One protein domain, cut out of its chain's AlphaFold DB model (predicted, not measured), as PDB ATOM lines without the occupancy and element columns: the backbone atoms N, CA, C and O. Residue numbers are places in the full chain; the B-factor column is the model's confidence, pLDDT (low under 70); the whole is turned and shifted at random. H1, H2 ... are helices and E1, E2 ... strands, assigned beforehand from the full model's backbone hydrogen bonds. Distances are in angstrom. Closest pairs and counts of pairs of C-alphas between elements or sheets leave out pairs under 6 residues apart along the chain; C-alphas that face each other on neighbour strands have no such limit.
ATOM      1  N   MET A   3      14.207 -15.916 172.167       92.50
ATOM      2  CA  MET A   3      13.142 -15.536 173.087       92.50
ATOM      3  C   MET A   3      12.944 -16.639 174.108       92.50
ATOM      4  O   MET A   3      12.771 -17.809 173.754       92.50
ATOM      5  N   TYR A   4      12.922 -16.242 175.367       92.88
ATOM      6  CA  TYR A   4      12.630 -17.106 176.494       92.88
ATOM      7  C   TYR A   4      11.412 -16.550 177.213       92.88
ATOM      8  O   TYR A   4      11.228 -15.334 177.270       92.88
ATOM      9  N   MET A   5      10.578 -17.435 177.742       93.94
ATOM     10  CA  MET A   5       9.431 -17.040 178.546       93.94
ATOM     11  C   MET A   5       9.261 -17.991 179.719       93.94
ATOM     12  O   MET A   5       9.337 -19.211 179.559       93.94
ATOM     13  N   MET A   6       9.010 -17.418 180.887       95.00
ATOM     14  CA  MET A   6       8.536 -18.132 182.061       95.00
ATOM     15  C   MET A   6       7.187 -17.553 182.466       95.00
ATOM     16  O   MET A   6       7.043 -16.338 182.599       95.00
ATOM     17  N   LEU A   7       6.213 -18.428 182.696       94.25
ATOM     18  CA  LEU A   7       4.953 -18.053 183.322       94.25
ATOM     19  C   LEU A   7       4.950 -18.591 184.743       94.25
ATOM     20  O   LEU A   7       5.055 -19.803 184.956       94.25
ATOM     21  N   ILE A   8       4.822 -17.692 185.706       95.00
ATOM     22  CA  ILE A   8       4.833 -17.998 187.131       95.00
ATOM     23  C   ILE A   8       3.413 -17.817 187.656       95.00
ATOM     24  O   ILE A   8       2.808 -16.770 187.459       95.00
ATOM     25  N   TYR A   9       2.879 -18.824 188.342       94.62
ATOM     26  CA  TYR A   9       1.599 -18.750 189.037       94.62
ATOM     27  C   TYR A   9       1.800 -19.071 190.513       94.62
ATOM     28  O   TYR A   9       2.284 -20.152 190.858       94.62
ATOM     29  N   LYS A  10       1.431 -18.135 191.398       93.06
ATOM     30  CA  LYS A  10       1.603 -18.279 192.859       93.06
ATOM     31  C   LYS A  10       3.042 -18.671 193.255       93.06
ATOM     32  O   LYS A  10       3.244 -19.559 194.080       93.06
ATOM     33  N   GLY A  11       4.035 -18.052 192.614       92.12
ATOM     34  CA  GLY A  11       5.460 -18.306 192.868       92.12
ATOM     35  C   GLY A  11       6.025 -19.593 192.252       92.12
ATOM     36  O   GLY A  11       7.200 -19.882 192.449       92.12
ATOM     37  N   LYS A  12       5.233 -20.370 191.499       93.88
ATOM     38  CA  LYS A  12       5.697 -21.580 190.803       93.88
ATOM     39  C   LYS A  12       5.714 -21.371 189.297       93.88
ATOM     40  O   LYS A  12       4.736 -20.882 188.739       93.88
ATOM     41  N   ILE A  13       6.790 -21.784 188.633       94.81
ATOM     42  CA  ILE A  13       6.856 -21.795 187.168       94.81
ATOM     43  C   ILE A  13       5.880 -22.859 186.656       94.81
ATOM     44  O   ILE A  13       6.037 -24.043 186.949       94.81
ATOM     45  N   ILE A  14       4.866 -22.433 185.907       94.19
ATOM     46  CA  ILE A  14       3.869 -23.312 185.280       94.19
ATOM     47  C   ILE A  14       4.106 -23.482 183.778       94.19
ATOM     48  O   ILE A  14       3.573 -24.416 183.183       94.19
ATOM     49  N   ILE A  15       4.897 -22.600 183.162       93.81
ATOM     50  CA  ILE A  15       5.365 -22.724 181.778       93.81
ATOM     51  C   ILE A  15       6.809 -22.237 181.711       93.81
ATOM     52  O   ILE A  15       7.125 -21.182 182.255       93.81
ATOM     53  N   SER A  16       7.657 -22.986 181.008       93.00
ATOM     54  CA  SER A  16       9.002 -22.568 180.619       93.00
ATOM     55  C   SER A  16       9.181 -22.820 179.127       93.00
ATOM     56  O   SER A  16       8.961 -23.934 178.647       93.00
ATOM     57  N   TYR A  17       9.533 -21.777 178.387       90.25
ATOM     58  CA  TYR A  17       9.733 -21.816 176.947       90.25
ATOM     59  C   TYR A  17      11.113 -21.263 176.594       90.25
ATOM     60  O   TYR A  17      11.452 -20.140 176.966       90.25
ATOM     61  N   ALA A  18      11.883 -22.036 175.827       86.81
ATOM     62  CA  ALA A  18      13.179 -21.640 175.283       86.81
ATOM     63  C   ALA A  18      13.118 -21.716 173.751       86.81
ATOM     64  O   ALA A  18      13.304 -22.765 173.135       86.81
ATOM     65  N   GLY A  19      12.780 -20.590 173.135       72.06
ATOM     66  CA  GLY A  19      12.267 -20.514 171.774       72.06
ATOM     67  C   GLY A  19      13.273 -20.392 170.649       72.06
ATOM     68  O   GLY A  19      12.905 -19.805 169.638       72.06
ATOM     69  N   GLY A  20      14.507 -20.888 170.781       73.88
ATOM     70  CA  GLY A  20      15.512 -20.839 169.706       73.88
ATOM     71  C   GLY A  20      15.575 -19.482 168.976       73.88
ATOM     72  O   GLY A  20      15.315 -18.445 169.572       73.88
ATOM     73  N   LYS A  21      15.907 -19.462 167.678       81.75
ATOM     74  CA  LYS A  21      15.967 -18.222 166.875       81.75
ATOM     75  C   LYS A  21      14.571 -17.798 166.379       81.75
ATOM     76  O   LYS A  21      14.290 -17.894 165.184       81.75
ATOM     77  N   ARG A  22      13.683 -17.350 167.271       84.75
ATOM     78  CA  ARG A  22      12.320 -16.871 166.944       84.75
ATOM     79  C   ARG A  22      12.024 -15.533 167.621       84.75
ATOM     80  O   ARG A  22      12.666 -15.177 168.600       84.75
ATOM     81  N   TRP A  23      11.078 -14.777 167.068       78.12
ATOM     82  CA  TRP A  23      10.689 -13.445 167.564       78.12
ATOM     83  C   TRP A  23       9.426 -13.459 168.437       78.12
ATOM     84  O   TRP A  23       9.020 -12.419 168.940       78.12
ATOM     85  N   TRP A  24       8.819 -14.628 168.639       82.94
ATOM     86  CA  TRP A  24       7.642 -14.812 169.478       82.94
ATOM     87  C   TRP A  24       7.811 -16.035 170.377       82.94
ATOM     88  O   TRP A  24       8.565 -16.962 170.071       82.94
ATOM     89  N   CYS A  25       7.086 -16.026 171.487       84.31
ATOM     90  CA  CYS A  25       6.944 -17.146 172.401       84.31
ATOM     91  C   CYS A  25       5.487 -17.210 172.861       84.31
ATOM     92  O   CYS A  25       4.812 -16.189 172.969       84.31
ATOM     93  N   THR A  26       4.989 -18.418 173.082       83.88
ATOM     94  CA  THR A  26       3.649 -18.655 173.616       83.88
ATOM     95  C   THR A  26       3.671 -19.935 174.430       83.88
ATOM     96  O   THR A  26       4.540 -20.789 174.236       83.88
ATOM     97  N   GLY A  27       2.724 -20.071 175.343       83.75
ATOM     98  CA  GLY A  27       2.559 -21.277 176.127       83.75
ATOM     99  C   GLY A  27       1.132 -21.400 176.624       83.75
ATOM    100  O   GLY A  27       0.510 -20.414 177.010       83.75
ATOM    101  N   PHE A  28       0.631 -22.629 176.628       85.44
ATOM    102  CA  PHE A  28      -0.685 -22.973 177.142       85.44
ATOM    103  C   PHE A  28      -0.541 -24.139 178.118       85.44
ATOM    104  O   PHE A  28       0.076 -25.149 177.783       85.44
ATOM    105  N   ASN A  29      -1.095 -23.997 179.325       88.31
ATOM    106  CA  ASN A  29      -1.071 -25.048 180.336       88.31
ATOM    107  C   ASN A  29      -2.507 -25.438 180.739       88.31
ATOM    108  O   ASN A  29      -3.137 -24.716 181.519       88.31
ATOM    109  N   LYS A  39      -2.272 -13.150 190.108       93.19
ATOM    110  CA  LYS A  39      -1.271 -14.066 190.679       93.19
ATOM    111  C   LYS A  39      -0.374 -14.677 189.609       93.19
ATOM    112  O   LYS A  39       0.392 -15.593 189.928       93.19
ATOM    113  N   LEU A  40      -0.531 -14.233 188.362       93.31
ATOM    114  CA  LEU A  40       0.354 -14.564 187.263       93.31
ATOM    115  C   LEU A  40       1.432 -13.494 187.149       93.31
ATOM    116  O   LEU A  40       1.168 -12.309 187.319       93.31
ATOM    117  N   THR A  41       2.637 -13.942 186.836       95.00
ATOM    118  CA  THR A  41       3.740 -13.079 186.434       95.00
ATOM    119  C   THR A  41       4.374 -13.705 185.208       95.00
ATOM    120  O   THR A  41       4.750 -14.883 185.233       95.00
ATOM    121  N   ALA A  42       4.454 -12.940 184.129       93.38
ATOM    122  CA  ALA A  42       5.123 -13.347 182.907       93.38
ATOM    123  C   ALA A  42       6.500 -12.688 182.858       93.38
ATOM    124  O   ALA A  42       6.630 -11.470 182.964       93.38
ATOM    125  N   VAL A  43       7.534 -13.505 182.684       95.19
ATOM    126  CA  VAL A  43       8.907 -13.037 182.506       95.19
ATOM    127  C   VAL A  43       9.351 -13.419 181.109       95.19
ATOM    128  O   VAL A  43       9.357 -14.599 180.760       95.19
ATOM    129  N   PHE A  44       9.735 -12.431 180.315       94.25
ATOM    130  CA  PHE A  44      10.285 -12.627 178.982       94.25
ATOM    131  C   PHE A  44      11.752 -12.236 178.975       94.25
ATOM    132  O   PHE A  44      12.107 -11.199 179.521       94.25
ATOM    133  N   THR A  45      12.587 -13.012 178.292       94.50
ATOM    134  CA  THR A  45      13.968 -12.619 178.004       94.50
ATOM    135  C   THR A  45      14.180 -12.606 176.505       94.50
ATOM    136  O   THR A  45      13.883 -13.575 175.806       94.50
ATOM    137  N   VAL A  46      14.724 -11.497 176.025       94.31
ATOM    138  CA  VAL A  46      15.071 -11.259 174.634       94.31
ATOM    139  C   VAL A  46      16.584 -11.238 174.524       94.31
ATOM    140  O   VAL A  46      17.210 -10.343 175.077       94.31
ATOM    141  N   GLN A  47      17.170 -12.175 173.788       94.75
ATOM    142  CA  GLN A  47      18.580 -12.131 173.409       94.75
ATOM    143  C   GLN A  47      18.710 -11.653 171.961       94.75
ATOM    144  O   GLN A  47      18.180 -12.256 171.011       94.75
ATOM    145  N   PHE A  48      19.416 -10.545 171.785       94.31
ATOM    146  CA  PHE A  48      19.604  -9.909 170.490       94.31
ATOM    147  C   PHE A  48      20.714 -10.604 169.696       94.31
ATOM    148  O   PHE A  48      21.640 -11.186 170.247       94.31
ATOM    149  N   LEU A  49      20.609 -10.566 168.364       92.31
ATOM    150  CA  LEU A  49      21.577 -11.239 167.484       92.31
ATOM    151  C   LEU A  49      22.906 -10.488 167.372       92.31
ATOM    152  O   LEU A  49      23.892 -11.058 166.918       92.31
ATOM    153  N   ASN A  50      22.912  -9.197 167.696       93.38
ATOM    154  CA  ASN A  50      24.090  -8.350 167.639       93.38
ATOM    155  C   ASN A  50      23.930  -7.139 168.566       93.38
ATOM    156  O   ASN A  50      22.816  -6.763 168.946       93.38
ATOM    157  N   LEU A  51      25.066  -6.509 168.865       95.69
ATOM    158  CA  LEU A  51      25.162  -5.344 169.738       95.69
ATOM    159  C   LEU A  51      24.356  -4.142 169.220       95.69
ATOM    160  O   LEU A  51      23.738  -3.436 170.008       95.69
ATOM    161  N   LYS A  52      24.300  -3.926 167.898       97.12
ATOM    162  CA  LYS A  52      23.569  -2.792 167.306       97.12
ATOM    163  C   LYS A  52      22.066  -2.867 167.593       97.12
ATOM    164  O   LYS A  52      21.465  -1.857 167.940       97.12
ATOM    165  N   MET A  53      21.468  -4.053 167.471       95.31
ATOM    166  CA  MET A  53      20.058  -4.278 167.802       95.31
ATOM    167  C   MET A  53      19.791  -4.097 169.297       95.31
ATOM    168  O   MET A  53      18.804  -3.463 169.656       95.31
ATOM    169  N   TYR A  54      20.666  -4.641 170.147       97.31
ATOM    170  CA  TYR A  54      20.559  -4.480 171.596       97.31
ATOM    171  C   TYR A  54      20.622  -3.002 172.001       97.31
ATOM    172  O   TYR A  54      19.729  -2.537 172.701       97.31
ATOM    173  N   ASN A  55      21.615  -2.256 171.508       97.88
ATOM    174  CA  ASN A  55      21.768  -0.833 171.814       97.88
ATOM    175  C   ASN A  55      20.555  -0.032 171.341       97.88
ATOM    176  O   ASN A  55      19.970   0.689 172.134       97.88
ATOM    177  N   ALA A  56      20.098  -0.235 170.099       97.69
ATOM    178  CA  ALA A  56      18.913   0.459 169.588       97.69
ATOM    179  C   ALA A  56      17.650   0.175 170.422       97.69
ATOM    180  O   ALA A  56      16.816   1.058 170.611       97.69
ATOM    181  N   PHE A  57      17.501  -1.054 170.922       96.69
ATOM    182  CA  PHE A  57      16.391  -1.414 171.796       96.69
ATOM    183  C   PHE A  57      16.543  -0.784 173.187       96.69
ATOM    184  O   PHE A  57      15.593  -0.188 173.689       96.69
ATOM    185  N   ARG A  58      17.735  -0.858 173.789       97.38
ATOM    186  CA  ARG A  58      18.029  -0.227 175.078       97.38
ATOM    187  C   ARG A  58      17.801   1.276 175.017       97.38
ATOM    188  O   ARG A  58      16.995   1.767 175.783       97.38
ATOM    189  N   ASP A  59      18.391   1.981 174.062       97.75
ATOM    190  CA  ASP A  59      18.277   3.441 173.948       97.75
ATOM    191  C   ASP A  59      16.811   3.907 173.821       97.75
ATOM    192  O   ASP A  59      16.463   5.016 174.222       97.75
ATOM    193  N   ARG A  60      15.919   3.051 173.295       97.56
ATOM    194  CA  ARG A  60      14.481   3.331 173.188       97.56
ATOM    195  C   ARG A  60      13.700   3.119 174.489       97.56
ATOM    196  O   ARG A  60      12.681   3.796 174.675       97.56
ATOM    197  N   TYR A  61      14.100   2.143 175.303       96.62
ATOM    198  CA  TYR A  61      13.326   1.626 176.441       96.62
ATOM    199  C   TYR A  61      14.039   1.756 177.791       96.62
ATOM    200  O   TYR A  61      13.463   1.383 178.813       96.62
ATOM    201  N   ASP A  62      15.260   2.281 177.814       93.06
ATOM    202  CA  ASP A  62      15.976   2.594 179.040       93.06
ATOM    203  C   ASP A  62      15.167   3.597 179.877       93.06
ATOM    204  O   ASP A  62      14.554   4.529 179.350       93.06
ATOM    205  N   GLY A  63      15.080   3.340 181.179       93.06
ATOM    206  CA  GLY A  63      14.176   4.041 182.098       93.06
ATOM    207  C   GLY A  63      12.737   3.503 182.165       93.06
ATOM    208  O   GLY A  63      11.972   3.949 183.020       93.06
ATOM    209  N   ASN A  64      12.338   2.533 181.332       95.75
ATOM    210  CA  ASN A  64      11.070   1.826 181.531       95.75
ATOM    211  C   ASN A  64      11.201   0.827 182.703       95.75
ATOM    212  O   ASN A  64      12.046  -0.064 182.631       95.75
ATOM    213  N   PRO A  65      10.345   0.900 183.743       95.19
ATOM    214  CA  PRO A  65      10.497   0.092 184.958       95.19
ATOM    215  C   PRO A  65      10.256  -1.409 184.753       95.19
ATOM    216  O   PRO A  65      10.620  -2.207 185.611       95.19
ATOM    217  N   TYR A  66       9.634  -1.805 183.640       95.12
ATOM    218  CA  TYR A  66       9.371  -3.209 183.331       95.12
ATOM    219  C   TYR A  66      10.543  -3.887 182.617       95.12
ATOM    220  O   TYR A  66      10.604  -5.116 182.597       95.12
ATOM    221  N   TRP A  67      11.460  -3.107 182.032       96.75
ATOM    222  CA  TRP A  67      12.618  -3.624 181.308       96.75
ATOM    223  C   TRP A  67      13.869  -3.616 182.185       96.75
ATOM    224  O   TRP A  67      14.224  -2.617 182.799       96.75
ATOM    225  N   THR A  68      14.577  -4.739 182.202       96.88
ATOM    226  CA  THR A  68      15.917  -4.866 182.783       96.88
ATOM    227  C   THR A  68      16.890  -5.245 181.679       96.88
ATOM    228  O   THR A  68      16.625  -6.162 180.904       96.88
ATOM    229  N   PHE A  69      18.023  -4.557 181.586       97.06
ATOM    230  CA  PHE A  69      19.003  -4.775 180.524       97.06
ATOM    231  C   PHE A  69      20.227  -5.526 181.049       97.06
ATOM    232  O   PHE A  69      20.747  -5.200 182.109       97.06
ATOM    233  N   PHE A  70      20.706  -6.496 180.267       95.88
ATOM    234  CA  PHE A  70      21.865  -7.343 180.566       95.88
ATOM    235  C   PHE A  70      22.908  -7.188 179.443       95.88
ATOM    236  O   PHE A  70      22.834  -7.903 178.430       95.88
ATOM    237  N   PRO A  71      23.829  -6.211 179.552       94.62
ATOM    238  CA  PRO A  71      24.776  -5.878 178.488       94.62
ATOM    239  C   PRO A  71      25.705  -7.032 178.103       94.62
ATOM    240  O   PRO A  71      25.971  -7.221 176.919       94.62
ATOM    241  N   GLU A  72      26.140  -7.838 179.074       93.69
ATOM    242  CA  GLU A  72      27.106  -8.933 178.884       93.69
ATOM    243  C   GLU A  72      26.570 -10.010 177.934       93.69
ATOM    244  O   GLU A  72      27.324 -10.692 177.244       93.69
ATOM    245  N   TRP A  73      25.244 -10.133 177.878       92.62
ATOM    246  CA  TRP A  73      24.533 -11.155 177.117       92.62
ATOM    247  C   TRP A  73      23.812 -10.583 175.897       92.62
ATOM    248  O   TRP A  73      23.071 -11.321 175.242       92.62
ATOM    249  N   HIS A  74      23.955  -9.277 175.631       95.50
ATOM    250  CA  HIS A  74      23.118  -8.528 174.689       95.50
ATOM    251  C   HIS A  74      21.644  -8.911 174.849       95.50
ATOM    252  O   HIS A  74      21.006  -9.366 173.895       95.50
ATOM    253  N   SER A  75      21.134  -8.836 176.079       95.88
ATOM    254  CA  SER A  75      19.800  -9.328 176.418       95.88
ATOM    255  C   SER A  75      18.986  -8.314 177.212       95.88
ATOM    256  O   SER A  75      19.536  -7.440 177.879       95.88
ATOM    257  N   ALA A  76      17.664  -8.429 177.147       96.62
ATOM    258  CA  ALA A  76      16.730  -7.628 177.931       96.62
ATOM    259  C   ALA A  76      15.633  -8.523 178.519       96.62
ATOM    260  O   ALA A  76      15.090  -9.380 177.820       96.62
ATOM    261  N   GLY A  77      15.327  -8.334 179.796       96.06
ATOM    262  CA  GLY A  77      14.231  -8.978 180.507       96.06
ATOM    263  C   GLY A  77      13.030  -8.044 180.617       96.06
ATOM    264  O   GLY A  77      13.214  -6.863 180.894       96.06
ATOM    265  N   LEU A  78      11.825  -8.570 180.425       95.44
ATOM    266  CA  LEU A  78      10.552  -7.888 180.657       95.44
ATOM    267  C   LEU A  78       9.756  -8.668 181.698       95.44
ATOM    268  O   LEU A  78       9.583  -9.878 181.544       95.44
ATOM    269  N   ILE A  79       9.245  -7.980 182.716       94.25
ATOM    270  CA  ILE A  79       8.367  -8.564 183.738       94.25
ATOM    271  C   ILE A  79       6.993  -7.898 183.648       94.25
ATOM    272  O   ILE A  79       6.910  -6.669 183.612       94.25
ATOM    273  N   PHE A  80       5.935  -8.710 183.605       85.31
ATOM    274  CA  PHE A  80       4.534  -8.286 183.535       85.31
ATOM    275  C   PHE A  80       3.668  -9.044 184.543       85.31
ATOM    276  O   PHE A  80       3.921 -10.258 184.738       85.31
TER     277      PHE A  80
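Overview. This is residues 3 to 29 and 39 to 80 of the 80 residues of the protein "DUF4474 domain-containing protein" of bioreactor metagenome (UniProt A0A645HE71). One twisted sheet of five strands makes a wall, and a single helix, H1, packs over the E5 and E4 part of one face. After E2 the unnamed residues 19 to 29 fold back over the E1 and E2 part of the sheet. The 69 printed residues include one named helix and five named strands, along the chain E1 E2 E3 H1 E4 E5; the sheet's order is E2 E1 E3 E5 E4, all antiparallel. The class is mixed, helices and strands, and the whole is compact, with a radius of gyration of the C-alphas of 12.7 A and spans of 36 by 26 by 18 A.

Arrangement. E3, residues 40 to 47, is the antiparallel neighbour of E1, residues 3 to 9, with N 6 and O 43 2.8 A apart, within hydrogen-bond range. E1 forms a hairpin with the edge strand E2, residues 12 to 18, where N 5 and O 17 are 2.9 A apart. E3 also neighbours E5, residues 75 to 79, with N 44 and O 78 at 2.8 A. E5 forms a hairpin with the other edge strand E4, residues 67 to 70, with N 68 and O 77 at 2.8 A. H1, residues 51 to 61, is on the sheet, in two layers, at a height over the sheet of 9.6 A. It lies over E5 and E4 and runs along the strands, at 20 degrees to E5 on the local plane. The closest C-alphas of H1 and E5 are those of Tyr 54 and Ser 75, 6.9 A apart. E3, H1 and E4 form a split strand-helix-strand unit, two strands running the same way with E5 between them, and its crossover is right-handed. Every O i to N i+4 pair in H1 is within hydrogen-bond range.

Along the chain. E3 is 23.0 A from first to last C-alpha, E1 19.9 A, E2 17.2 A and H1 15.3 A. E1 begins at C-alpha 3 (13.142, -15.536, 173.087), and E5 ends at C-alpha 79 (8.367, -8.564, 183.738).

Size, cuts and confidence. The C-alphas farthest apart, of Lys 10 and Lys 52, are 37.1 A apart. Residues 30 to 38 are not printed, in the link across the cut from E2 to E3, and C-alphas 29 and 39 are 15.1 A apart. The links printed whole are tight. Mean pLDDT of the printed part is 92.5, and no printed residue is under 70.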